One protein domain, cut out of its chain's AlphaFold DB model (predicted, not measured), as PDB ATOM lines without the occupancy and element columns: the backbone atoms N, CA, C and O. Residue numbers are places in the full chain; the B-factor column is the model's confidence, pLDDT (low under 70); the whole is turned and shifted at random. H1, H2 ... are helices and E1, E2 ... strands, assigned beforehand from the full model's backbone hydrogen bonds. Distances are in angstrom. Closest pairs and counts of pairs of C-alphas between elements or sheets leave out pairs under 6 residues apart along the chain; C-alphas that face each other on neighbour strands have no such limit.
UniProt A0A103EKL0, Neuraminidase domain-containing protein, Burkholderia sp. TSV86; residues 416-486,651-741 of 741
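AT A GLANCE: This is residues 416 to 486 and 651 to 741 of the 741 residues of the protein "Neuraminidase domain-containing protein" of Burkholderia sp. TSV86 (UniProt A0A103EKL0). The domain is an elongated sandwich, two sheets partly face to face: a large, twisted sheet of five strands, in the order E1, E9, E8, E5, E6, and a smaller one, E2, E3, E4, E7, covering part of it. The long hairpin of E8 and E9 runs along the longest axis; the short helix H2 packs on E9, while H1 only grazes the large sheet. The printed part has 162 residues, under half of them in named elements: two helices and nine strands, in the order E1, H1, H2, E2 to E9, mostly strand by class. The large sheet is antiparallel, the small one mixed; the whole is compact, with a radius of gyration of the C-alphas of 16.3 A, and spans 61 by 34 by 23 A.

HOW THE PARTS SIT: Start at E1, residues 416 to 422, an edge strand antiparallel to E9, residues 727 to 740; N 416 and O 738 are 2.9 A apart, within hydrogen-bond range. Next come H1, residues 443 to 446, and H2, residues 449 to 452, each too short for an O i to N i+4 pair but with its one O i to N i+3 pair within range. H2 lies over E9 at a height of 7.6 A over the sheet, the closest C-alphas being those of Trp 450 and Val 729, 5.2 A apart. In the smaller sheet, E2, residues 456 to 458, is parallel to E3, residues 465 to 471, with N 457 and O 465 at 2.9 A. E3 forms a hairpin with E4, residues 474 to 478, with N 468 and O 476 at 3.1 A; E4 is antiparallel to E7, residues 687 to 691, with N 477 and O 688 at 2.9 A. Back in the large sheet, E5, residues 651 to 661, forms a hairpin with E6, residues 669 to 673, with N 673 and O 656 at 3.0 A. E8, residues 703 to 716, is antiparallel to E5, with N 657 and O 709 at 2.9 A, and forms a hairpin with E9, with N 706 and O 733 at 2.8 A. Between the sheets, the closest C-alphas of E5 and E7 are those of Ile 658 and Lys 688, 6.4 A apart.

IN THESE COORDINATES: Find C-alpha 416 at (116.091, -95.321, -55.531), where E1 begins. E5 runs 31.0 A from first to last C-alpha, E8 41.2 A and E9 39.8 A, ending at C-alpha 740 at (119.302, -89.145, -56.747).

THE WHOLE: The C-alphas farthest apart, those of Pro 718 and Thr 741, are 61.6 A apart. Residues 487 to 650 are not printed; C-alphas 486 and 651 stand 9.7 A apart across the cut. The links E1 to H1, E6 to E7 and E7 to E8 are long. The mean pLDDT of the printed part is 76.3; 40 residues are under 70, among them residues 437 to 446 and 664 to 685.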
ATOM      1  N   GLU A 416     115.777 -93.926 -55.264       83.62
ATOM      2  CA  GLU A 416     116.091 -95.321 -55.531       83.62
ATOM      3  C   GLU A 416     116.303 -96.046 -54.210       83.62
ATOM      4  O   GLU A 416     116.781 -95.476 -53.231       83.62
ATOM      5  N   ILE A 417     115.902 -97.316 -54.180       88.12
ATOM      6  CA  ILE A 417     116.231 -98.200 -53.065       88.12
ATOM      7  C   ILE A 417     117.720 -98.505 -53.194       88.12
ATOM      8  O   ILE A 417     118.122 -99.228 -54.107       88.12
ATOM      9  N   GLU A 418     118.510 -97.922 -52.299       89.94
ATOM     10  CA  GLU A 418     119.955 -98.132 -52.215       89.94
ATOM     11  C   GLU A 418     120.237 -99.517 -51.632       89.94
ATOM     12  O   GLU A 418     121.026-100.299 -52.163       89.94
ATOM     13  N   SER A 419     119.555 -99.834 -50.532       91.81
ATOM     14  CA  SER A 419     119.689-101.113 -49.854       91.81
ATOM     15  C   SER A 419     118.473-101.414 -48.982       91.81
ATOM     16  O   SER A 419     117.700-100.536 -48.588       91.81
ATOM     17  N   VAL A 420     118.304-102.700 -48.682       94.56
ATOM     18  CA  VAL A 420     117.345-103.185 -47.693       94.56
ATOM     19  C   VAL A 420     118.133-103.961 -46.652       94.56
ATOM     20  O   VAL A 420     118.794-104.947 -46.980       94.56
ATOM     21  N   GLU A 421     118.077-103.511 -45.405       93.81
ATOM     22  CA  GLU A 421     118.779-104.141 -44.289       93.81
ATOM     23  C   GLU A 421     117.781-104.586 -43.226       93.81
ATOM     24  O   GLU A 421     116.899-103.829 -42.828       93.81
ATOM     25  N   ALA A 422     117.930-105.805 -42.714       90.25
ATOM     26  CA  ALA A 422     117.231-106.194 -41.497       90.25
ATOM     27  C   ALA A 422     117.792-105.410 -40.300       90.25
ATOM     28  O   ALA A 422     118.996-105.147 -40.226       90.25
ATOM     29  N   TYR A 423     116.930-105.076 -39.340       88.75
ATOM     30  CA  TYR A 423     117.397-104.570 -38.050       88.75
ATOM     31  C   TYR A 423     118.292-105.611 -37.361       88.75
ATOM     32  O   TYR A 423     118.034-106.814 -37.429       88.75
ATOM     33  N   LYS A 424     119.357-105.153 -36.697       85.00
ATOM     34  CA  LYS A 424     120.321-106.030 -36.003       85.00
ATOM     35  C   LYS A 424     119.868-106.297 -34.572       85.00
ATOM     36  O   LYS A 424     119.337-105.392 -33.945       85.00
ATOM     37  N   ASP A 425     120.172-107.475 -34.017       77.25
ATOM     38  CA  ASP A 425     119.764-107.919 -32.662       77.25
ATOM     39  C   ASP A 425     120.072-106.936 -31.511       77.25
ATOM     40  O   ASP A 425     119.488-107.029 -30.433       77.25
ATOM     41  N   ASN A 426     121.006-106.004 -31.709       79.50
ATOM     42  CA  ASN A 426     121.377-104.965 -30.749       79.50
ATOM     43  C   ASN A 426     120.649-103.618 -30.952       79.50
ATOM     44  O   ASN A 426     120.934-102.667 -30.224       79.50
ATOM     45  N   GLU A 427     119.757-103.512 -31.934       82.44
ATOM     46  CA  GLU A 427     118.970-102.320 -32.257       82.44
ATOM     47  C   GLU A 427     117.560-102.389 -31.642       82.44
ATOM     48  O   GLU A 427     117.081-103.445 -31.233       82.44
ATOM     49  N   ARG A 428     116.886-101.237 -31.570       81.12
ATOM     50  CA  ARG A 428     115.472-101.114 -31.182       81.12
ATOM     51  C   ARG A 428     114.625-100.812 -32.415       81.12
ATOM     52  O   ARG A 428     115.098-100.124 -33.320       81.12
ATOM     53  N   ALA A 429     113.393-101.314 -32.439       79.19
ATOM     54  CA  ALA A 429     112.428-100.972 -33.479       79.19
ATOM     55  C   ALA A 429     111.979 -99.493 -33.357       79.19
ATOM     56  O   ALA A 429     112.109 -98.909 -32.275       79.19
ATOM     57  N   PRO A 430     111.475 -98.863 -34.438       77.25
ATOM     58  CA  PRO A 430     111.045 -97.456 -34.436       77.25
ATOM     59  C   PRO A 430     109.946 -97.120 -33.422       77.25
ATOM     60  O   PRO A 430     109.886 -96.002 -32.924       77.25
ATOM     61  N   ASP A 431     109.104 -98.094 -33.087       72.31
ATOM     62  CA  ASP A 431     108.054 -98.003 -32.068       72.31
ATOM     63  C   ASP A 431     108.593 -98.113 -30.622       72.31
ATOM     64  O   ASP A 431     107.829 -98.103 -29.657       72.31
ATOM     65  N   GLY A 432     109.917 -98.223 -30.449       72.06
ATOM     66  CA  GLY A 432     110.578 -98.455 -29.162       72.06
ATOM     67  C   GLY A 432     110.555 -99.919 -28.703       72.06
ATOM     68  O   GLY A 432     111.112-100.238 -27.647       72.06
ATOM     69  N   GLY A 433     109.948-100.811 -29.490       72.06
ATOM     70  CA  GLY A 433     109.805-102.235 -29.220       72.06
ATOM     71  C   GLY A 433     111.040-103.069 -29.567       72.06
ATOM     72  O   GLY A 433     112.144-102.563 -29.801       72.06
ATOM     73  N   ASP A 434     110.862-104.387 -29.547       73.19
ATOM     74  CA  ASP A 434     111.865-105.348 -30.009       73.19
ATOM     75  C   ASP A 434     111.795-105.478 -31.549       73.19
ATOM     76  O   ASP A 434     110.725-105.411 -32.153       73.19
ATOM     77  N   ILE A 435     112.937-105.679 -32.215       73.50
ATOM     78  CA  ILE A 435     113.022-105.787 -33.693       73.50
ATOM     79  C   ILE A 435     112.394-107.080 -34.245       73.50
ATOM     80  O   ILE A 435     112.065-107.186 -35.428       73.50
ATOM     81  N   HIS A 436     112.243-108.062 -33.363       72.25
ATOM     82  CA  HIS A 436     111.510-109.291 -33.572       72.25
ATOM     83  C   HIS A 436     110.484-109.381 -32.457       72.25
ATOM     84  O   HIS A 436     110.838-109.472 -31.282       72.25
ATOM     85  N   GLY A 437     109.218-109.312 -32.839       63.25
ATOM     86  CA  GLY A 437     108.119-109.390 -31.899       63.25
ATOM     87  C   GLY A 437     107.727-110.801 -31.568       63.25
ATOM     88  O   GLY A 437     107.495-111.632 -32.442       63.25
ATOM     89  N   SER A 438     107.651-111.063 -30.284       59.22
ATOM     90  CA  SER A 438     106.511-111.703 -29.632       59.22
ATOM     91  C   SER A 438     106.685-111.381 -28.153       59.22
ATOM     92  O   SER A 438     107.795-111.069 -27.706       59.22
ATOM     93  N   SER A 439     105.605-111.344 -27.379       53.97
ATOM     94  CA  SER A 439     105.744-111.122 -25.941       53.97
ATOM     95  C   SER A 439     106.691-112.196 -25.378       53.97
ATOM     96  O   SER A 439     106.606-113.363 -25.750       53.97
ATOM     97  N   LYS A 440     107.649-111.821 -24.513       52.53
ATOM     98  CA  LYS A 440     108.670-112.758 -23.974       52.53
ATOM     99  C   LYS A 440     108.076-113.967 -23.240       52.53
ATOM    100  O   LYS A 440     108.798-114.914 -22.940       52.53
ATOM    101  N   GLU A 441     106.789-113.894 -22.928       52.16
ATOM    102  CA  GLU A 441     106.003-114.913 -22.247       52.16
ATOM    103  C   GLU A 441     105.201-115.798 -23.227       52.16
ATOM    104  O   GLU A 441     104.698-116.835 -22.805       52.16
ATOM    105  N   ASP A 442     105.122-115.453 -24.522       63.12
ATOM    106  CA  ASP A 442     104.406-116.228 -25.543       63.12
ATOM    107  C   ASP A 442     105.295-117.286 -26.219       63.12
ATOM    108  O   ASP A 442     106.484-117.102 -26.502       63.12
ATOM    109  N   GLN A 443     104.688-118.433 -26.508       62.97
ATOM    110  CA  GLN A 443     105.350-119.588 -27.098       62.97
ATOM    111  C   GLN A 443     105.884-119.325 -28.522       62.97
ATOM    112  O   GLN A 443     106.925-119.872 -28.895       62.97
ATOM    113  N   SER A 444     105.247-118.431 -29.285       62.59
ATOM    114  CA  SER A 444     105.712-117.972 -30.604       62.59
ATOM    115  C   SER A 444     107.089-117.300 -30.539       62.59
ATOM    116  O   SER A 444     107.878-117.432 -31.486       62.59
ATOM    117  N   TYR A 445     107.426-116.682 -29.396       62.41
ATOM    118  CA  TYR A 445     108.742-116.092 -29.158       62.41
ATOM    119  C   TYR A 445     109.819-117.151 -28.968       62.41
ATOM    120  O   TYR A 445     110.881-117.118 -29.597       62.41
ATOM    121  N   LEU A 446     109.524-118.142 -28.125       60.53
ATOM    122  CA  LEU A 446     110.423-119.259 -27.836       60.53
ATOM    123  C   LEU A 446     110.689-120.110 -29.088       60.53
ATOM    124  O   LEU A 446     111.816-120.564 -29.306       60.53
ATOM    125  N   GLU A 447     109.679-120.273 -29.940       70.12
ATOM    126  CA  GLU A 447     109.749-121.043 -31.185       70.12
ATOM    127  C   GLU A 447     110.243-120.230 -32.396       70.12
ATOM    128  O   GLU A 447     110.424-120.783 -33.485       70.12
ATOM    129  N   LYS A 448     110.526-118.933 -32.213       74.88
ATOM    130  CA  LYS A 448     111.064-118.022 -33.237       74.88
ATOM    131  C   LYS A 448     110.196-117.938 -34.492       74.88
ATOM    132  O   LYS A 448     110.713-117.988 -35.612       74.88
ATOM    133  N   TRP A 449     108.884-117.811 -34.323       79.12
ATOM    134  CA  TRP A 449     107.909-117.821 -35.421       79.12
ATOM    135  C   TRP A 449     108.116-116.718 -36.459       79.12
ATOM    136  O   TRP A 449     107.849-116.949 -37.636       79.12
ATOM    137  N   TRP A 450     108.701-115.578 -36.083       80.94
ATOM    138  CA  TRP A 450     109.108-114.547 -37.046       80.94
ATOM    139  C   TRP A 450     110.020-115.101 -38.154       80.94
ATOM    140  O   TRP A 450     110.006-114.586 -39.260       80.94
ATOM    141  N   LYS A 451     110.765-116.197 -37.929       84.56
ATOM    142  CA  LYS A 451     111.573-116.860 -38.973       84.56
ATOM    143  C   LYS A 451     110.755-117.473 -40.115       84.56
ATOM    144  O   LYS A 451     111.348-117.885 -41.110       84.56
ATOM    145  N   ARG A 452     109.433-117.577 -39.959       84.75
ATOM    146  CA  ARG A 452     108.505-118.003 -41.012       84.75
ATOM    147  C   ARG A 452     108.129-116.854 -41.952       84.75
ATOM    148  O   ARG A 452     107.683-117.130 -43.057       84.75
ATOM    149  N   ILE A 453     108.349-115.598 -41.553       86.88
ATOM    150  CA  ILE A 453     108.241-114.429 -42.434       86.88
ATOM    151  C   ILE A 453     109.543-114.319 -43.229       86.88
ATOM    152  O   ILE A 453     110.637-114.274 -42.647       86.88
ATOM    153  N   GLU A 454     109.440-114.275 -44.556       90.19
ATOM    154  CA  GLU A 454     110.618-114.141 -45.410       90.19
ATOM    155  C   GLU A 454     111.291-112.778 -45.232       90.19
ATOM    156  O   GLU A 454     110.651-111.777 -44.901       90.19
ATOM    157  N   ASP A 455     112.612-112.742 -45.423       91.62
ATOM    158  CA  ASP A 455     113.357-111.481 -45.413       91.62
ATOM    159  C   ASP A 455     112.875-110.552 -46.531       91.62
ATOM    160  O   ASP A 455     112.609-111.002 -47.646       91.62
ATOM    161  N   LEU A 456     112.769-109.254 -46.230       93.81
ATOM    162  CA  LEU A 456     112.482-108.241 -47.233       93.81
ATOM    163  C   LEU A 456     113.742-107.990 -48.057       93.81
ATOM    164  O   LEU A 456     114.780-107.605 -47.520       93.81
ATOM    165  N   VAL A 457     113.645-108.185 -49.366       93.88
ATOM    166  CA  VAL A 457     114.724-107.894 -50.313       93.88
ATOM    167  C   VAL A 457     114.263-106.896 -51.363       93.88
ATOM    168  O   VAL A 457     113.079-106.794 -51.678       93.88
ATOM    169  N   GLN A 458     115.196-106.160 -51.955       92.25
ATOM    170  CA  GLN A 458     114.878-105.368 -53.138       92.25
ATOM    171  C   GLN A 458     114.547-106.309 -54.305       92.25
ATOM    172  O   GLN A 458     115.320-107.212 -54.628       92.25
ATOM    173  N   GLY A 459     113.399-106.111 -54.944       87.00
ATOM    174  CA  GLY A 459     112.964-106.960 -56.047       87.00
ATOM    175  C   GLY A 459     111.499-106.764 -56.400       87.00
ATOM    176  O   GLY A 459     110.760-106.070 -55.714       87.00
ATOM    177  N   ASN A 460     111.080-107.389 -57.493       80.88
ATOM    178  CA  ASN A 460     109.740-107.249 -58.065       80.88
ATOM    179  C   ASN A 460     108.898-108.531 -57.986       80.88
ATOM    180  O   ASN A 460     107.681-108.479 -58.157       80.88
ATOM    181  N   ARG A 461     109.538-109.684 -57.761       80.19
ATOM    182  CA  ARG A 461     108.902-110.982 -57.527       80.19
ATOM    183  C   ARG A 461     109.939-111.964 -56.988       80.19
ATOM    184  O   ARG A 461     111.095-111.918 -57.395       80.19
ATOM    185  N   GLY A 462     109.523-112.913 -56.158       76.12
ATOM    186  CA  GLY A 462     110.408-113.978 -55.703       76.12
ATOM    187  C   GLY A 462     109.789-114.825 -54.598       76.12
ATOM    188  O   GLY A 462     108.631-114.604 -54.247       76.12
ATOM    189  N   PRO A 463     110.544-115.808 -54.079       80.00
ATOM    190  CA  PRO A 463     110.160-116.539 -52.874       80.00
ATOM    191  C   PRO A 463     110.249-115.659 -51.617       80.00
ATOM    192  O   PRO A 463     109.501-115.887 -50.679       80.00
ATOM    193  N   ASN A 464     111.121-114.646 -51.621       88.31
ATOM    194  CA  ASN A 464     111.295-113.712 -50.513       88.31
ATOM    195  C   ASN A 464     110.225-112.617 -50.529       88.31
ATOM    196  O   ASN A 464     109.728-112.258 -51.602       88.31
ATOM    197  N   SER A 465     109.965-112.010 -49.371       91.69
ATOM    198  CA  SER A 465     109.266-110.725 -49.303       91.69
ATOM    199  C   SER A 465     110.053-109.700 -50.114       91.69
ATOM    200  O   SER A 465     111.285-109.697 -50.079       91.69
ATOM    201  N   TYR A 466     109.381-108.831 -50.863       93.12
ATOM    202  CA  TYR A 466     110.081-107.917 -51.762       93.12
ATOM    203  C   TYR A 466     109.552-106.491 -51.729       93.12
ATOM    204  O   TYR A 466     108.368-106.245 -51.497       93.12
ATOM    205  N   ILE A 467     110.455-105.549 -51.984       93.56
ATOM    206  CA  ILE A 467     110.154-104.128 -52.102       93.56
ATOM    207  C   ILE A 467     110.729-103.549 -53.394       93.56
ATOM    208  O   ILE A 467     111.850-103.864 -53.802       93.56
ATOM    209  N   GLN A 468     109.948-102.687 -54.038       92.38
ATOM    210  CA  GLN A 468     110.305-102.035 -55.296       92.38
ATOM    211  C   GLN A 468     109.784-100.602 -55.357       92.38
ATOM    212  O   GLN A 468     108.777-100.268 -54.728       92.38
ATOM    213  N   MET A 469     110.429 -99.790 -56.194       86.44
ATOM    214  CA  MET A 469     109.859 -98.527 -56.652       86.44
ATOM    215  C   MET A 469     108.699 -98.820 -57.616       86.44
ATOM    216  O   MET A 469     108.864 -99.568 -58.579       86.44
ATOM    217  N   LYS A 470     107.526 -98.233 -57.362       75.38
ATOM    218  CA  LYS A 470     106.361 -98.236 -58.268       75.38
ATOM    219  C   LYS A 470     106.294 -96.959 -59.120       75.38
ATOM    220  O   LYS A 470     105.703 -96.972 -60.195       75.38
ATOM    221  N   GLY A 471     106.957 -95.892 -58.673       58.75
ATOM    222  CA  GLY A 471     107.154 -94.622 -59.379       58.75
ATOM    223  C   GLY A 471     108.302 -93.820 -58.746       58.75
ATOM    224  O   GLY A 471     108.898 -94.301 -57.785       58.75
ATOM    225  N   PRO A 472     108.621 -92.600 -59.219       60.31
ATOM    226  CA  PRO A 472     109.769 -91.816 -58.729       60.31
ATOM    227  C   PRO A 472     109.693 -91.439 -57.235       60.31
ATOM    228  O   PRO A 472     110.717 -91.131 -56.627       60.31
ATOM    229  N   PHE A 473     108.491 -91.496 -56.650       72.50
ATOM    230  CA  PHE A 473     108.188 -91.153 -55.257       72.50
ATOM    231  C   PHE A 473     107.268 -92.187 -54.596       72.50
ATOM    232  O   PHE A 473     106.497 -91.846 -53.708       72.50
ATOM    233  N   GLU A 474     107.255 -93.435 -55.061       79.25
ATOM    234  CA  GLU A 474     106.324 -94.441 -54.544       79.25
ATOM    235  C   GLU A 474     107.016 -95.794 -54.385       79.25
ATOM    236  O   GLU A 474     107.592 -96.306 -55.347       79.25
ATOM    237  N   ILE A 475     106.932 -96.379 -53.189       87.06
ATOM    238  CA  ILE A 475     107.440 -97.722 -52.880       87.06
ATOM    239  C   ILE A 475     106.293 -98.681 -52.609       87.06
ATOM    240  O   ILE A 475     105.300 -98.328 -51.978       87.06
ATOM    241  N   LYS A 476     106.447 -99.924 -53.061       90.31
ATOM    242  CA  LYS A 476     105.507-101.015 -52.803       90.31
ATOM    243  C   LYS A 476     106.234-102.168 -52.126       90.31
ATOM    244  O   LYS A 476     107.151-102.733 -52.721       90.31
ATOM    245  N   ALA A 477     105.789-102.535 -50.928       91.50
ATOM    246  CA  ALA A 477     106.254-103.710 -50.200       91.50
ATOM    247  C   ALA A 477     105.246-104.854 -50.350       91.50
ATOM    248  O   ALA A 477     104.034-104.632 -50.383       91.50
ATOM    249  N   THR A 478     105.758-106.074 -50.468       90.31
ATOM    250  CA  THR A 478     104.970-107.299 -50.608       90.31
ATOM    251  C   THR A 478     105.504-108.354 -49.646       90.31
ATOM    252  O   THR A 478     106.701-108.652 -49.665       90.31
ATOM    253  N   LEU A 479     104.624-108.899 -48.808       88.94
ATOM    254  CA  LEU A 479     104.942-109.899 -47.794       88.94
ATOM    255  C   LEU A 479     104.847-111.302 -48.400       88.94
ATOM    256  O   LEU A 479     103.899-111.617 -49.116       88.94
ATOM    257  N   MET A 480     105.854-112.130 -48.121       86.31
ATOM    258  CA  MET A 480     105.865-113.555 -48.441       86.31
ATOM    259  C   MET A 480     106.175-114.371 -47.182       86.31
ATOM    260  O   MET A 480     106.945-113.954 -46.310       86.31
ATOM    261  N   LEU A 481     105.603-115.571 -47.114       83.75
ATOM    262  CA  LEU A 481     105.829-116.521 -46.032       83.75
ATOM    263  C   LEU A 481     106.656-117.712 -46.514       83.75
ATOM    264  O   LEU A 481     106.459-118.230 -47.611       83.75
ATOM    265  N   LYS A 482     107.565-118.167 -45.652       82.31
ATOM    266  CA  LYS A 482     108.422-119.335 -45.876       82.31
ATOM    267  C   LYS A 482     107.666-120.646 -45.700       82.31
ATOM    268  O   LYS A 482     107.947-121.642 -46.364       82.31
ATOM    269  N   THR A 483     106.757-120.651 -44.734       75.38
ATOM    270  CA  THR A 483     105.920-121.783 -44.343       75.38
ATOM    271  C   THR A 483     104.606-121.248 -43.809       75.38
ATOM    272  O   THR A 483     104.614-120.243 -43.094       75.38
ATOM    273  N   ASP A 484     103.526-121.970 -44.066       71.69
ATOM    274  CA  ASP A 484     102.193-121.609 -43.598       71.69
ATOM    275  C   ASP A 484     102.120-121.555 -42.061       71.69
ATOM    276  O   ASP A 484     102.800-122.298 -41.336       71.69
ATOM    277  N   PHE A 485     101.274-120.663 -41.550       73.69
ATOM    278  CA  PHE A 485     100.908-120.631 -40.139       73.69
ATOM    279  C   PHE A 485      99.682-121.523 -39.937       73.69
ATOM    280  O   PHE A 485      98.550-121.124 -40.185       73.69
ATOM    281  N   VAL A 486      99.939-122.759 -39.507       73.94
ATOM    282  CA  VAL A 486      98.915-123.778 -39.244       73.94
ATOM    283  C   VAL A 486      98.777-124.057 -37.749       73.94
ATOM    284  O   VAL A 486      99.742-123.947 -36.988       73.94
ATOM    285  N   THR A 651      92.483-122.122 -30.404       80.81
ATOM    286  CA  THR A 651      92.915-122.021 -31.807       80.81
ATOM    287  C   THR A 651      93.383-120.615 -32.147       80.81
ATOM    288  O   THR A 651      92.843-119.642 -31.633       80.81
ATOM    289  N   ARG A 652      94.363-120.496 -33.045       78.12
ATOM    290  CA  ARG A 652      94.905-119.205 -33.486       78.12
ATOM    291  C   ARG A 652      94.419-118.847 -34.885       78.12
ATOM    292  O   ARG A 652      94.577-119.635 -35.815       78.12
ATOM    293  N   LYS A 653      93.867-117.654 -35.071       76.00
ATOM    294  CA  LYS A 653      93.469-117.129 -36.382       76.00
ATOM    295  C   LYS A 653      94.502-116.128 -36.885       76.00
ATOM    296  O   LYS A 653      94.677-115.087 -36.270       76.00
ATOM    297  N   PHE A 654      95.173-116.444 -37.992       77.44
ATOM    298  CA  PHE A 654      96.325-115.677 -38.489       77.44
ATOM    299  C   PHE A 654      95.967-114.666 -39.580       77.44
ATOM    300  O   PHE A 654      95.224-115.028 -40.487       77.44
ATOM    301  N   PHE A 655      96.574-113.475 -39.549       76.75
ATOM    302  CA  PHE A 655      96.433-112.410 -40.554       76.75
ATOM    303  C   PHE A 655      97.785-111.790 -40.941       76.75
ATOM    304  O   PHE A 655      98.746-111.857 -40.172       76.75
ATOM    305  N   GLU A 656      97.858-111.165 -42.120       82.75
ATOM    306  CA  GLU A 656      99.068-110.505 -42.639       82.75
ATOM    307  C   GLU A 656      98.933-108.976 -42.591       82.75
ATOM    308  O   GLU A 656      97.854-108.423 -42.818       82.75
ATOM    309  N   GLY A 657     100.040-108.284 -42.319       84.69
ATOM    310  CA  GLY A 657     100.085-106.825 -42.292       84.69
ATOM    311  C   GLY A 657     101.443-106.255 -42.695       84.69
ATOM    312  O   GLY A 657     102.491-106.883 -42.531       84.69
ATOM    313  N   ILE A 658     101.423-105.032 -43.226       89.38
ATOM    314  CA  ILE A 658     102.622-104.251 -43.562       89.38
ATOM    315  C   ILE A 658     102.461-102.859 -42.957       89.38
ATOM    316  O   ILE A 658     101.436-102.210 -43.176       89.38
ATOM    317  N   ARG A 659     103.481-102.395 -42.226       87.75
ATOM    318  CA  ARG A 659     103.563-101.014 -41.719       87.75
ATOM    319  C   ARG A 659     104.741-100.277 -42.327       87.75
ATOM    320  O   ARG A 659     105.842-100.824 -42.398       87.75
ATOM    321  N   PHE A 660     104.514 -99.015 -42.676       88.25
ATOM    322  CA  PHE A 660     105.565 -98.053 -42.998       88.25
ATOM    323  C   PHE A 660     105.735 -97.060 -41.847       88.25
ATOM    324  O   PHE A 660     104.772 -96.434 -41.400       88.25
ATOM    325  N   TYR A 661     106.974 -96.924 -41.379       87.31
ATOM    326  CA  TYR A 661     107.386 -96.006 -40.323       87.31
ATOM    327  C   TYR A 661     108.405 -95.016 -40.875       87.31
ATOM    328  O   TYR A 661     109.404 -95.400 -41.491       87.31
ATOM    329  N   THR A 662     108.144 -93.739 -40.634       84.12
ATOM    330  CA  THR A 662     108.942 -92.619 -41.134       84.12
ATOM    331  C   THR A 662     109.453 -91.790 -39.959       84.12
ATOM    332  O   THR A 662     109.036 -91.985 -38.818       84.12
ATOM    333  N   ALA A 663     110.382 -90.870 -40.207       74.88
ATOM    334  CA  ALA A 663     111.019 -90.115 -39.133       74.88
ATOM    335  C   ALA A 663     110.110 -89.038 -38.491       74.88
ATOM    336  O   ALA A 663     110.356 -88.638 -37.356       74.88
ATOM    337  N   GLN A 664     109.065 -88.563 -39.187       66.56
ATOM    338  CA  GLN A 664     108.142 -87.536 -38.667       66.56
ATOM    339  C   GLN A 664     106.888 -88.088 -37.982       66.56
ATOM    340  O   GLN A 664     106.289 -87.402 -37.154       66.56
ATOM    341  N   SER A 665     106.461 -89.297 -38.335       60.53
ATOM    342  CA  SER A 665     105.166 -89.840 -37.922       60.53
ATOM    343  C   SER A 665     105.331 -91.238 -37.364       60.53
ATOM    344  O   SER A 665     105.810 -92.143 -38.044       60.53
ATOM    345  N   ASN A 666     104.868 -91.398 -36.124       59.22
ATOM    346  CA  ASN A 666     104.959 -92.636 -35.358       59.22
ATOM    347  C   ASN A 666     104.144 -93.806 -35.949       59.22
ATOM    348  O   ASN A 666     104.212 -94.872 -35.366       59.22
ATOM    349  N   GLU A 667     103.379 -93.613 -37.034       63.75
ATOM    350  CA  GLU A 667     102.822 -94.624 -37.958       63.75
ATOM    351  C   GLU A 667     102.057 -93.873 -39.072       63.75
ATOM    352  O   GLU A 667     101.335 -92.928 -38.751       63.75
ATOM    353  N   VAL A 668     102.199 -94.227 -40.358       56.31
ATOM    354  CA  VAL A 668     101.492 -93.506 -41.454       56.31
ATOM    355  C   VAL A 668     100.503 -94.377 -42.198       56.31
ATOM    356  O   VAL A 668      99.449 -93.891 -42.600       56.31
ATOM    357  N   ASP A 669     100.829 -95.653 -42.399       62.38
ATOM    358  CA  ASP A 669     100.020 -96.491 -43.267       62.38
ATOM    359  C   ASP A 669     100.075 -97.956 -42.834       62.38
ATOM    360  O   ASP A 669     101.081 -98.652 -43.009       62.38
ATOM    361  N   TYR A 670      98.966 -98.395 -42.242       64.75
ATOM    362  CA  TYR A 670      98.723 -99.767 -41.837       64.75
ATOM    363  C   TYR A 670      97.650-100.362 -42.738       64.75
ATOM    364  O   TYR A 670      96.661 -99.717 -43.091       64.75
ATOM    365  N   GLY A 671      97.849-101.600 -43.155       61.06
ATOM    366  CA  GLY A 671      96.770-102.397 -43.701       61.06
ATOM    367  C   GLY A 671      96.882-103.814 -43.167       61.06
ATOM    368  O   GLY A 671      97.989-104.317 -42.962       61.06
ATOM    369  N   GLU A 672      95.727-104.432 -42.971       61.66
ATOM    370  CA  GLU A 672      95.584-105.832 -42.591       61.66
ATOM    371  C   GLU A 672      94.793-106.540 -43.694       61.66
ATOM    372  O   GLU A 672      93.863-105.961 -44.266       61.66
ATOM    373  N   SER A 673      95.162-107.779 -44.013       61.53
ATOM    374  CA  SER A 673      94.307-108.705 -44.765       61.53
ATOM    375  C   SER A 673      93.920-109.889 -43.895       61.53
ATOM    376  O   SER A 673      94.697-110.290 -43.038       61.53
ATOM    377  N   SER A 674      92.726-110.418 -44.151       58.34
ATOM    378  CA  SER A 674      91.898-111.289 -43.313       58.34
ATOM    379  C   SER A 674      92.550-112.518 -42.666       58.34
ATOM    380  O   SER A 674      93.651-112.969 -42.976       58.34
ATOM    381  N   TYR A 675      91.787-113.063 -41.720       57.19
ATOM    382  CA  TYR A 675      92.140-114.176 -40.867       57.19
ATOM    383  C   TYR A 675      91.893-115.510 -41.589       57.19
ATOM    384  O   TYR A 675      90.752-115.962 -41.607       57.19
ATOM    385  N   THR A 676      92.919-116.117 -42.197       55.66
ATOM    386  CA  THR A 676      93.336-117.541 -42.063       55.66
ATOM    387  C   THR A 676      94.303-117.943 -43.195       55.66
ATOM    388  O   THR A 676      93.968-117.923 -44.377       55.66
ATOM    389  N   LEU A 677      95.503-118.404 -42.818       54.97
ATOM    390  CA  LEU A 677      96.547-118.948 -43.698       54.97
ATOM    391  C   LEU A 677      96.448-120.485 -43.793       54.97
ATOM    392  O   LEU A 677      97.339-121.190 -43.322       54.97
ATOM    393  N   THR A 678      95.368-121.045 -44.353       45.22
ATOM    394  CA  THR A 678      95.246-122.512 -44.501       45.22
ATOM    395  C   THR A 678      95.109-122.979 -45.950       45.22
ATOM    396  O   THR A 678      94.022-123.073 -46.502       45.22
ATOM    397  N   ASN A 679      96.267-123.393 -46.471       40.03
ATOM    398  CA  ASN A 679      96.520-124.476 -47.422       40.03
ATOM    399  C   ASN A 679      96.216-124.292 -48.931       40.03
ATOM    400  O   ASN A 679      95.104-124.049 -49.390       40.03
ATOM    401  N   SER A 680      97.258-124.609 -49.708       35.00
ATOM    402  CA  SER A 680      97.227-125.275 -51.021       35.00
ATOM    403  C   SER A 680      96.581-124.590 -52.233       35.00
ATOM    404  O   SER A 680      95.997-125.252 -53.082       35.00
ATOM    405  N   SER A 681      96.810-123.297 -52.423       35.62
ATOM    406  CA  SER A 681      97.029-122.706 -53.755       35.62
ATOM    407  C   SER A 681      97.541-121.292 -53.554       35.62
ATOM    408  O   SER A 681      96.908-120.559 -52.811       35.62
ATOM    409  N   ARG A 682      98.693-120.950 -54.161       41.66
ATOM    410  CA  ARG A 682      99.385-119.642 -54.094       41.66
ATOM    411  C   ARG A 682      98.445-118.498 -53.679       41.66
ATOM    412  O   ARG A 682      97.803-117.909 -54.547       41.66
ATOM    413  N   GLY A 683      98.385-118.215 -52.376       49.56
ATOM    414  CA  GLY A 683      97.653-117.072 -51.843       49.56
ATOM    415  C   GLY A 683      98.182-115.806 -52.504       49.56
ATOM    416  O   GLY A 683      99.388-115.689 -52.750       49.56
ATOM    417  N   ALA A 684      97.283-114.905 -52.895       53.91
ATOM    418  CA  ALA A 684      97.684-113.623 -53.451       53.91
ATOM    419  C   ALA A 684      98.559-112.907 -52.406       53.91
ATOM    420  O   ALA A 684      98.130-112.779 -51.263       53.91
ATOM    421  N   PRO A 685      99.787-112.492 -52.751       69.62
ATOM    422  CA  PRO A 685     100.701-111.959 -51.758       69.62
ATOM    423  C   PRO A 685     100.182-110.617 -51.231       69.62
ATOM    424  O   PRO A 685      99.825-109.738 -52.027       69.62
ATOM    425  N   TYR A 686     100.153-110.446 -49.909       81.12
ATOM    426  CA  TYR A 686      99.718-109.194 -49.304       81.12
ATOM    427  C   TYR A 686     100.699-108.067 -49.640       81.12
ATOM    428  O   TYR A 686     101.916-108.208 -49.491       81.12
ATOM    429  N   SER A 687     100.188-106.936 -50.136       85.75
ATOM    430  CA  SER A 687     101.035-105.822 -50.563       85.75
ATOM    431  C   SER A 687     100.461-104.467 -50.184       85.75
ATOM    432  O   SER A 687      99.253-104.247 -50.247       85.75
ATOM    433  N   LYS A 688     101.352-103.537 -49.844       85.69
ATOM    434  CA  LYS A 688     101.014-102.175 -49.427       85.69
ATOM    435  C   LYS A 688     101.966-101.183 -50.094       85.69
ATOM    436  O   LYS A 688     103.121-101.504 -50.377       85.69
ATOM    437  N   THR A 689     101.459 -99.994 -50.399       84.81
ATOM    438  CA  THR A 689     102.187 -98.938 -51.117       84.81
ATOM    439  C   THR A 689     102.280 -97.698 -50.240       84.81
ATOM    440  O   THR A 689     101.290 -97.358 -49.610       84.81
ATOM    441  N   HIS A 690     103.426 -97.017 -50.240       82.19
ATOM    442  CA  HIS A 690     103.643 -95.747 -49.541       82.19
ATOM    443  C   HIS A 690     104.215 -94.698 -50.499       82.19
ATOM    444  O   HIS A 690     105.091 -95.003 -51.317       82.19
ATOM    445  N   ARG A 691     103.734 -93.454 -50.390       79.38
ATOM    446  CA  ARG A 691     104.237 -92.311 -51.163       79.38
ATOM    447  C   ARG A 691     105.359 -91.616 -50.392       79.38
ATOM    448  O   ARG A 691     105.117 -91.077 -49.322       79.38
ATOM    449  N   ILE A 692     106.550 -91.581 -50.981       75.88
ATOM    450  CA  ILE A 692     107.759 -90.993 -50.406       75.88
ATOM    451  C   ILE A 692     107.731 -89.470 -50.537       75.88
ATOM    452  O   ILE A 692     107.505 -88.922 -51.620       75.88
ATOM    453  N   THR A 693     108.030 -88.788 -49.439       73.38
ATOM    454  CA  THR A 693     108.202 -87.334 -49.371       73.38
ATOM    455  C   THR A 693     109.443 -86.980 -48.552       73.38
ATOM    456  O   THR A 693     109.920 -87.786 -47.762       73.38
ATOM    457  N   GLU A 694     109.984 -85.764 -48.697       74.19
ATOM    458  CA  GLU A 694     111.125 -85.334 -47.866       74.19
ATOM    459  C   GLU A 694     110.808 -85.307 -46.366       74.19
ATOM    460  O   GLU A 694     111.697 -85.533 -45.550       74.19
ATOM    461  N   SER A 695     109.541 -85.102 -45.998       73.94
ATOM    462  CA  SER A 695     109.063 -85.215 -44.616       73.94
ATOM    463  C   SER A 695     109.235 -86.611 -44.012       73.94
ATOM    464  O   SER A 695     109.221 -86.735 -42.791       73.94
ATOM    465  N   ASP A 696     109.434 -87.658 -44.819       74.62
ATOM    466  CA  ASP A 696     109.598 -89.022 -44.308       74.62
ATOM    467  C   ASP A 696     110.970 -89.265 -43.652       74.62
ATOM    468  O   ASP A 696     111.166 -90.287 -42.989       74.62
ATOM    469  N   PHE A 697     111.913 -88.331 -43.803       78.56
ATOM    470  CA  PHE A 697     113.308 -88.487 -43.400       78.56
ATOM    471  C   PHE A 697     113.782 -87.372 -42.457       78.56
ATOM    472  O   PHE A 697     113.264 -86.256 -42.464       78.56
ATOM    473  N   THR A 698     114.849 -87.645 -41.702       75.88
ATOM    474  CA  THR A 698     115.648 -86.628 -40.990       75.88
ATOM    475  C   THR A 698     117.113 -86.710 -41.414       75.88
ATOM    476  O   THR A 698     117.502 -87.597 -42.176       75.88
ATOM    477  N   ALA A 699     117.948 -85.786 -40.924       70.00
ATOM    478  CA  ALA A 699     119.389 -85.816 -41.174       70.00
ATOM    479  C   ALA A 699     120.046 -87.106 -40.647       70.00
ATOM    480  O   ALA A 699     120.984 -87.611 -41.259       70.00
ATOM    481  N   GLU A 700     119.543 -87.658 -39.538       73.06
ATOM    482  CA  GLU A 700     120.058 -88.890 -38.935       73.06
ATOM    483  C   GLU A 700     119.364 -90.167 -39.444       73.06
ATOM    484  O   GLU A 700     119.925 -91.257 -39.319       73.06
ATOM    485  N   GLN A 701     118.161 -90.059 -40.021       78.00
ATOM    486  CA  GLN A 701     117.356 -91.190 -40.484       78.00
ATOM    487  C   GLN A 701     116.965 -91.019 -41.957       78.00
ATOM    488  O   GLN A 701     115.916 -90.465 -42.288       78.00
ATOM    489  N   ARG A 702     117.812 -91.551 -42.852       81.56
ATOM    490  CA  ARG A 702     117.584 -91.575 -44.309       81.56
ATOM    491  C   ARG A 702     117.117 -92.941 -44.823       81.56
ATOM    492  O   ARG A 702     117.584 -93.453 -45.835       81.56
ATOM    493  N   TYR A 703     116.193 -93.545 -44.091       89.94
ATOM    494  CA  TYR A 703     115.538 -94.791 -44.465       89.94
ATOM    495  C   TYR A 703     114.090 -94.776 -43.983       89.94
ATOM    496  O   TYR A 703     113.765 -94.126 -42.987       89.94
ATOM    497  N   ILE A 704     113.239 -95.531 -44.670       89.75
ATOM    498  CA  ILE A 704     111.889 -95.851 -44.200       89.75
ATOM    499  C   ILE A 704     111.946 -97.227 -43.548       89.75
ATOM    500  O   ILE A 704     112.524 -98.167 -44.102       89.75
ATOM    501  N   SER A 705     111.361 -97.352 -42.365       91.25
ATOM    502  CA  SER A 705     111.268 -98.633 -41.680       91.25
ATOM    503  C   SER A 705     110.024 -99.370 -42.146       91.25
ATOM    504  O   SER A 705     108.912 -98.856 -42.050       91.25
ATOM    505  N   VAL A 706     110.209-100.583 -42.650       92.19
ATOM    506  CA  VAL A 706     109.121-101.456 -43.090       92.19
ATOM    507  C   VAL A 706     108.995-102.601 -42.102       92.19
ATOM    508  O   VAL A 706     109.964-103.322 -41.855       92.19
ATOM    509  N   CYS A 707     107.803-102.769 -41.542       90.31
ATOM    510  CA  CYS A 707     107.477-103.878 -40.659       90.31
ATOM    511  C   CYS A 707     106.598-104.875 -41.407       90.31
ATOM    512  O   CYS A 707     105.505-104.524 -41.851       90.31
ATOM    513  N   LEU A 708     107.083-106.107 -41.548       90.62
ATOM    514  CA  LEU A 708     106.289-107.237 -42.027       90.62
ATOM    515  C   LEU A 708     105.708-107.958 -40.817       90.62
ATOM    516  O   LEU A 708     106.470-108.334 -39.924       90.62
ATOM    517  N   ILE A 709     104.391-108.139 -40.785       85.81
ATOM    518  CA  ILE A 709     103.660-108.593 -39.603       85.81
ATOM    519  C   ILE A 709     102.807-109.802 -39.966       85.81
ATOM    520  O   ILE A 709     102.105-109.800 -40.976       85.81
ATOM    521  N   VAL A 710     102.848-110.809 -39.100       84.00
ATOM    522  CA  VAL A 710     101.809-111.829 -39.001       84.00
ATOM    523  C   VAL A 710     101.238-111.740 -37.595       84.00
ATOM    524  O   VAL A 710     101.967-111.914 -36.616       84.00
ATOM    525  N   GLY A 711      99.959-111.407 -37.493       79.00
ATOM    526  CA  GLY A 711      99.236-111.416 -36.229       79.00
ATOM    527  C   GLY A 711      98.452-112.709 -36.063       79.00
ATOM    528  O   GLY A 711      98.091-113.347 -37.053       79.00
ATOM    529  N   ASP A 712      98.188-113.091 -34.821       78.19
ATOM    530  CA  ASP A 712      97.239-114.133 -34.479       78.19
ATOM    531  C   ASP A 712      96.273-113.695 -33.388       78.19
ATOM    532  O   ASP A 712      96.637-112.969 -32.463       78.19
ATOM    533  N   ASP A 713      95.024-114.115 -33.543       75.19
ATOM    534  CA  ASP A 713      93.959-113.899 -32.578       75.19
ATOM    535  C   ASP A 713      93.491-115.237 -32.004       75.19
ATOM    536  O   ASP A 713      93.249-116.201 -32.740       75.19
ATOM    537  N   HIS A 714      93.407-115.310 -30.679       76.56
ATOM    538  CA  HIS A 714      93.079-116.531 -29.956       76.56
ATOM    539  C   HIS A 714      91.562-116.726 -29.866       76.56
ATOM    540  O   HIS A 714      90.828-115.898 -29.329       76.56
ATOM    541  N   PHE A 715      91.097-117.879 -30.330       75.94
ATOM    542  CA  PHE A 715      89.691-118.238 -30.412       75.94
ATOM    543  C   PHE A 715      89.421-119.552 -29.669       75.94
ATOM    544  O   PHE A 715      90.013-120.587 -29.993       75.94
ATOM    545  N   ASP A 716      88.497-119.513 -28.701       81.25
ATOM    546  CA  ASP A 716      88.059-120.687 -27.938       81.25
ATOM    547  C   ASP A 716      86.856-121.354 -28.602       81.25
ATOM    548  O   ASP A 716      85.735-120.834 -28.579       81.25
ATOM    549  N   ARG A 717      87.061-122.539 -29.172       76.06
ATOM    550  CA  ARG A 717      86.010-123.218 -29.939       76.06
ATOM    551  C   ARG A 717      84.754-123.571 -29.127       76.06
ATOM    552  O   ARG A 717      83.668-123.269 -29.618       76.06
ATOM    553  N   PRO A 718      84.827-124.181 -27.923       78.75
ATOM    554  CA  PRO A 718      83.626-124.637 -27.217       78.75
ATOM    555  C   PRO A 718      82.679-123.511 -26.796       78.75
ATOM    556  O   PRO A 718      81.496-123.761 -26.577       78.75
ATOM    557  N   SER A 719      83.202-122.298 -26.625       71.75
ATOM    558  CA  SER A 719      82.449-121.099 -26.250       71.75
ATOM    559  C   SER A 719      82.180-120.176 -27.443       71.75
ATOM    560  O   SER A 719      81.360-119.264 -27.328       71.75
ATOM    561  N   ASN A 720      82.838-120.423 -28.584       71.06
ATOM    562  CA  ASN A 720      82.818-119.585 -29.781       71.06
ATOM    563  C   ASN A 720      83.189-118.119 -29.475       71.06
ATOM    564  O   ASN A 720      82.736-117.201 -30.160       71.06
ATOM    565  N   THR A 721      83.976-117.889 -28.418       70.69
ATOM    566  CA  THR A 721      84.424-116.552 -28.026       70.69
ATOM    567  C   THR A 721      85.842-116.304 -28.496       70.69
ATOM    568  O   THR A 721      86.770-117.040 -28.159       70.69
ATOM    569  N   ASP A 722      85.983-115.216 -29.240       67.56
ATOM    570  CA  ASP A 722      87.250-114.545 -29.457       67.56
ATOM    571  C   ASP A 722      87.757-114.005 -28.107       67.56
ATOM    572  O   ASP A 722      87.067-113.244 -27.417       67.56
ATOM    573  N   MET A 723      88.940-114.464 -27.699       67.12
ATOM    574  CA  MET A 723      89.572-114.039 -26.455       67.12
ATOM    575  C   MET A 723      90.208-112.643 -26.575       67.12
ATOM    576  O   MET A 723      90.616-112.089 -25.551       67.12
ATOM    577  N   LYS A 724      90.283-112.070 -27.789       65.94
ATOM    578  CA  LYS A 724      90.926-110.794 -28.147       65.94
ATOM    579  C   LYS A 724      92.344-110.673 -27.624       65.94
ATOM    580  O   LYS A 724      92.797-109.596 -27.223       65.94
ATOM    581  N   ASN A 725      93.027-111.804 -27.571       69.06
ATOM    582  CA  ASN A 725      94.385-111.880 -27.083       69.06
ATOM    583  C   ASN A 725      95.308-111.916 -28.296       69.06
ATOM    584  O   ASN A 725      95.735-112.985 -28.728       69.06
ATOM    585  N   PHE A 726      95.534-110.735 -28.875       72.06
ATOM    586  CA  PHE A 726      96.335-110.603 -30.081       72.06
ATOM    587  C   PHE A 726      97.809-110.840 -29.786       72.06
ATOM    588  O   PHE A 726      98.434-110.133 -28.990       72.06
ATOM    589  N   ASN A 727      98.369-111.790 -30.511       75.69
ATOM    590  CA  ASN A 727      99.794-112.000 -30.612       75.69
ATOM    591  C   ASN A 727     100.271-111.517 -31.975       75.69
ATOM    592  O   ASN A 727      99.557-111.582 -32.968       75.69
ATOM    593  N   TYR A 728     101.498-111.015 -32.035       78.75
ATOM    594  CA  TYR A 728     102.088-110.579 -33.291       78.75
ATOM    595  C   TYR A 728     103.519-111.063 -33.366       78.75
ATOM    596  O   TYR A 728     104.290-110.942 -32.410       78.75
ATOM    597  N   VAL A 729     103.878-111.555 -34.544       83.31
ATOM    598  CA  VAL A 729     105.260-111.777 -34.932       83.31
ATOM    599  C   VAL A 729     105.599-110.855 -36.079       83.31
ATOM    600  O   VAL A 729     104.826-110.684 -37.020       83.31
ATOM    601  N   TRP A 730     106.763-110.225 -35.992       86.88
ATOM    602  CA  TRP A 730     107.150-109.230 -36.977       86.88
ATOM    603  C   TRP A 730     108.640-109.225 -37.273       86.88
ATOM    604  O   TRP A 730     109.467-109.699 -36.484       86.88
ATOM    605  N   LYS A 731     108.979-108.665 -38.433       89.56
ATOM    606  CA  LYS A 731     110.353-108.376 -38.839       89.56
ATOM    607  C   LYS A 731     110.441-106.952 -39.349       89.56
ATOM    608  O   LYS A 731     109.705-106.562 -40.254       89.56
ATOM    609  N   TRP A 732     111.382-106.215 -38.775       90.75
ATOM    610  CA  TRP A 732     111.691-104.859 -39.186       90.75
ATOM    611  C   TRP A 732     112.842-104.828 -40.181       90.75
ATOM    612  O   TRP A 732     113.881-105.469 -39.988       90.75
ATOM    613  N   PHE A 733     112.672-104.004 -41.206       93.44
ATOM    614  CA  PHE A 733     113.678-103.729 -42.219       93.44
ATOM    615  C   PHE A 733     113.845-102.223 -42.375       93.44
ATOM    616  O   PHE A 733     112.870-101.474 -42.342       93.44
ATOM    617  N   LYS A 734     115.084-101.780 -42.554       93.00
ATOM    618  CA  LYS A 734     115.432-100.432 -42.988       93.00
ATOM    619  C   LYS A 734     115.538-100.459 -44.501       93.00
ATOM    620  O   LYS A 734     116.322-101.226 -45.057       93.00
ATOM    621  N   VAL A 735     114.741 -99.635 -45.162       94.19
ATOM    622  CA  VAL A 735     114.806 -99.433 -46.607       94.19
ATOM    623  C   VAL A 735     115.488 -98.098 -46.824       94.19
ATOM    624  O   VAL A 735     114.869 -97.044 -46.653       94.19
ATOM    625  N   TYR A 736     116.780 -98.148 -47.132       91.50
ATOM    626  CA  TYR A 736     117.561 -96.952 -47.409       91.50
ATOM    627  C   TYR A 736     117.196 -96.449 -48.792       91.50
ATOM    628  O   TYR A 736     117.196 -97.196 -49.776       91.50
ATOM    629  N   LEU A 737     116.817 -95.178 -48.832       85.94
ATOM    630  CA  LEU A 737     116.376 -94.517 -50.042       85.94
ATOM    631  C   LEU A 737     117.367 -93.410 -50.344       85.94
ATOM    632  O   LEU A 737     117.466 -92.420 -49.613       85.94
ATOM    633  N   GLU A 738     118.082 -93.577 -51.445       82.56
ATOM    634  CA  GLU A 738     118.945 -92.534 -51.956       82.56
ATOM    635  C   GLU A 738     118.099 -91.598 -52.805       82.56
ATOM    636  O   GLU A 738     117.412 -92.009 -53.744       82.56
ATOM    637  N   LYS A 739     118.147 -90.312 -52.463       72.81
ATOM    638  CA  LYS A 739     117.630 -89.285 -53.350       72.81
ATOM    639  C   LYS A 739     118.687 -89.005 -54.404       72.81
ATOM    640  O   LYS A 739     119.702 -88.382 -54.107       72.81
ATOM    641  N   LEU A 740     118.423 -89.428 -55.627       63.00
ATOM    642  CA  LEU A 740     119.302 -89.145 -56.747       63.00
ATOM    643  C   LEU A 740     118.981 -87.761 -57.306       63.00
ATOM    644  O   LEU A 740     117.840 -87.495 -57.708       63.00
ATOM    645  N   THR A 741     120.014 -86.915 -57.281       53.22
ATOM    646  CA  THR A 741     120.063 -85.546 -57.817       53.22
ATOM    647  C   THR A 741     120.724 -85.410 -59.172       53.22
ATOM    648  O   THR A 741     121.366 -86.375 -59.628       53.22
TER     649      THR A 741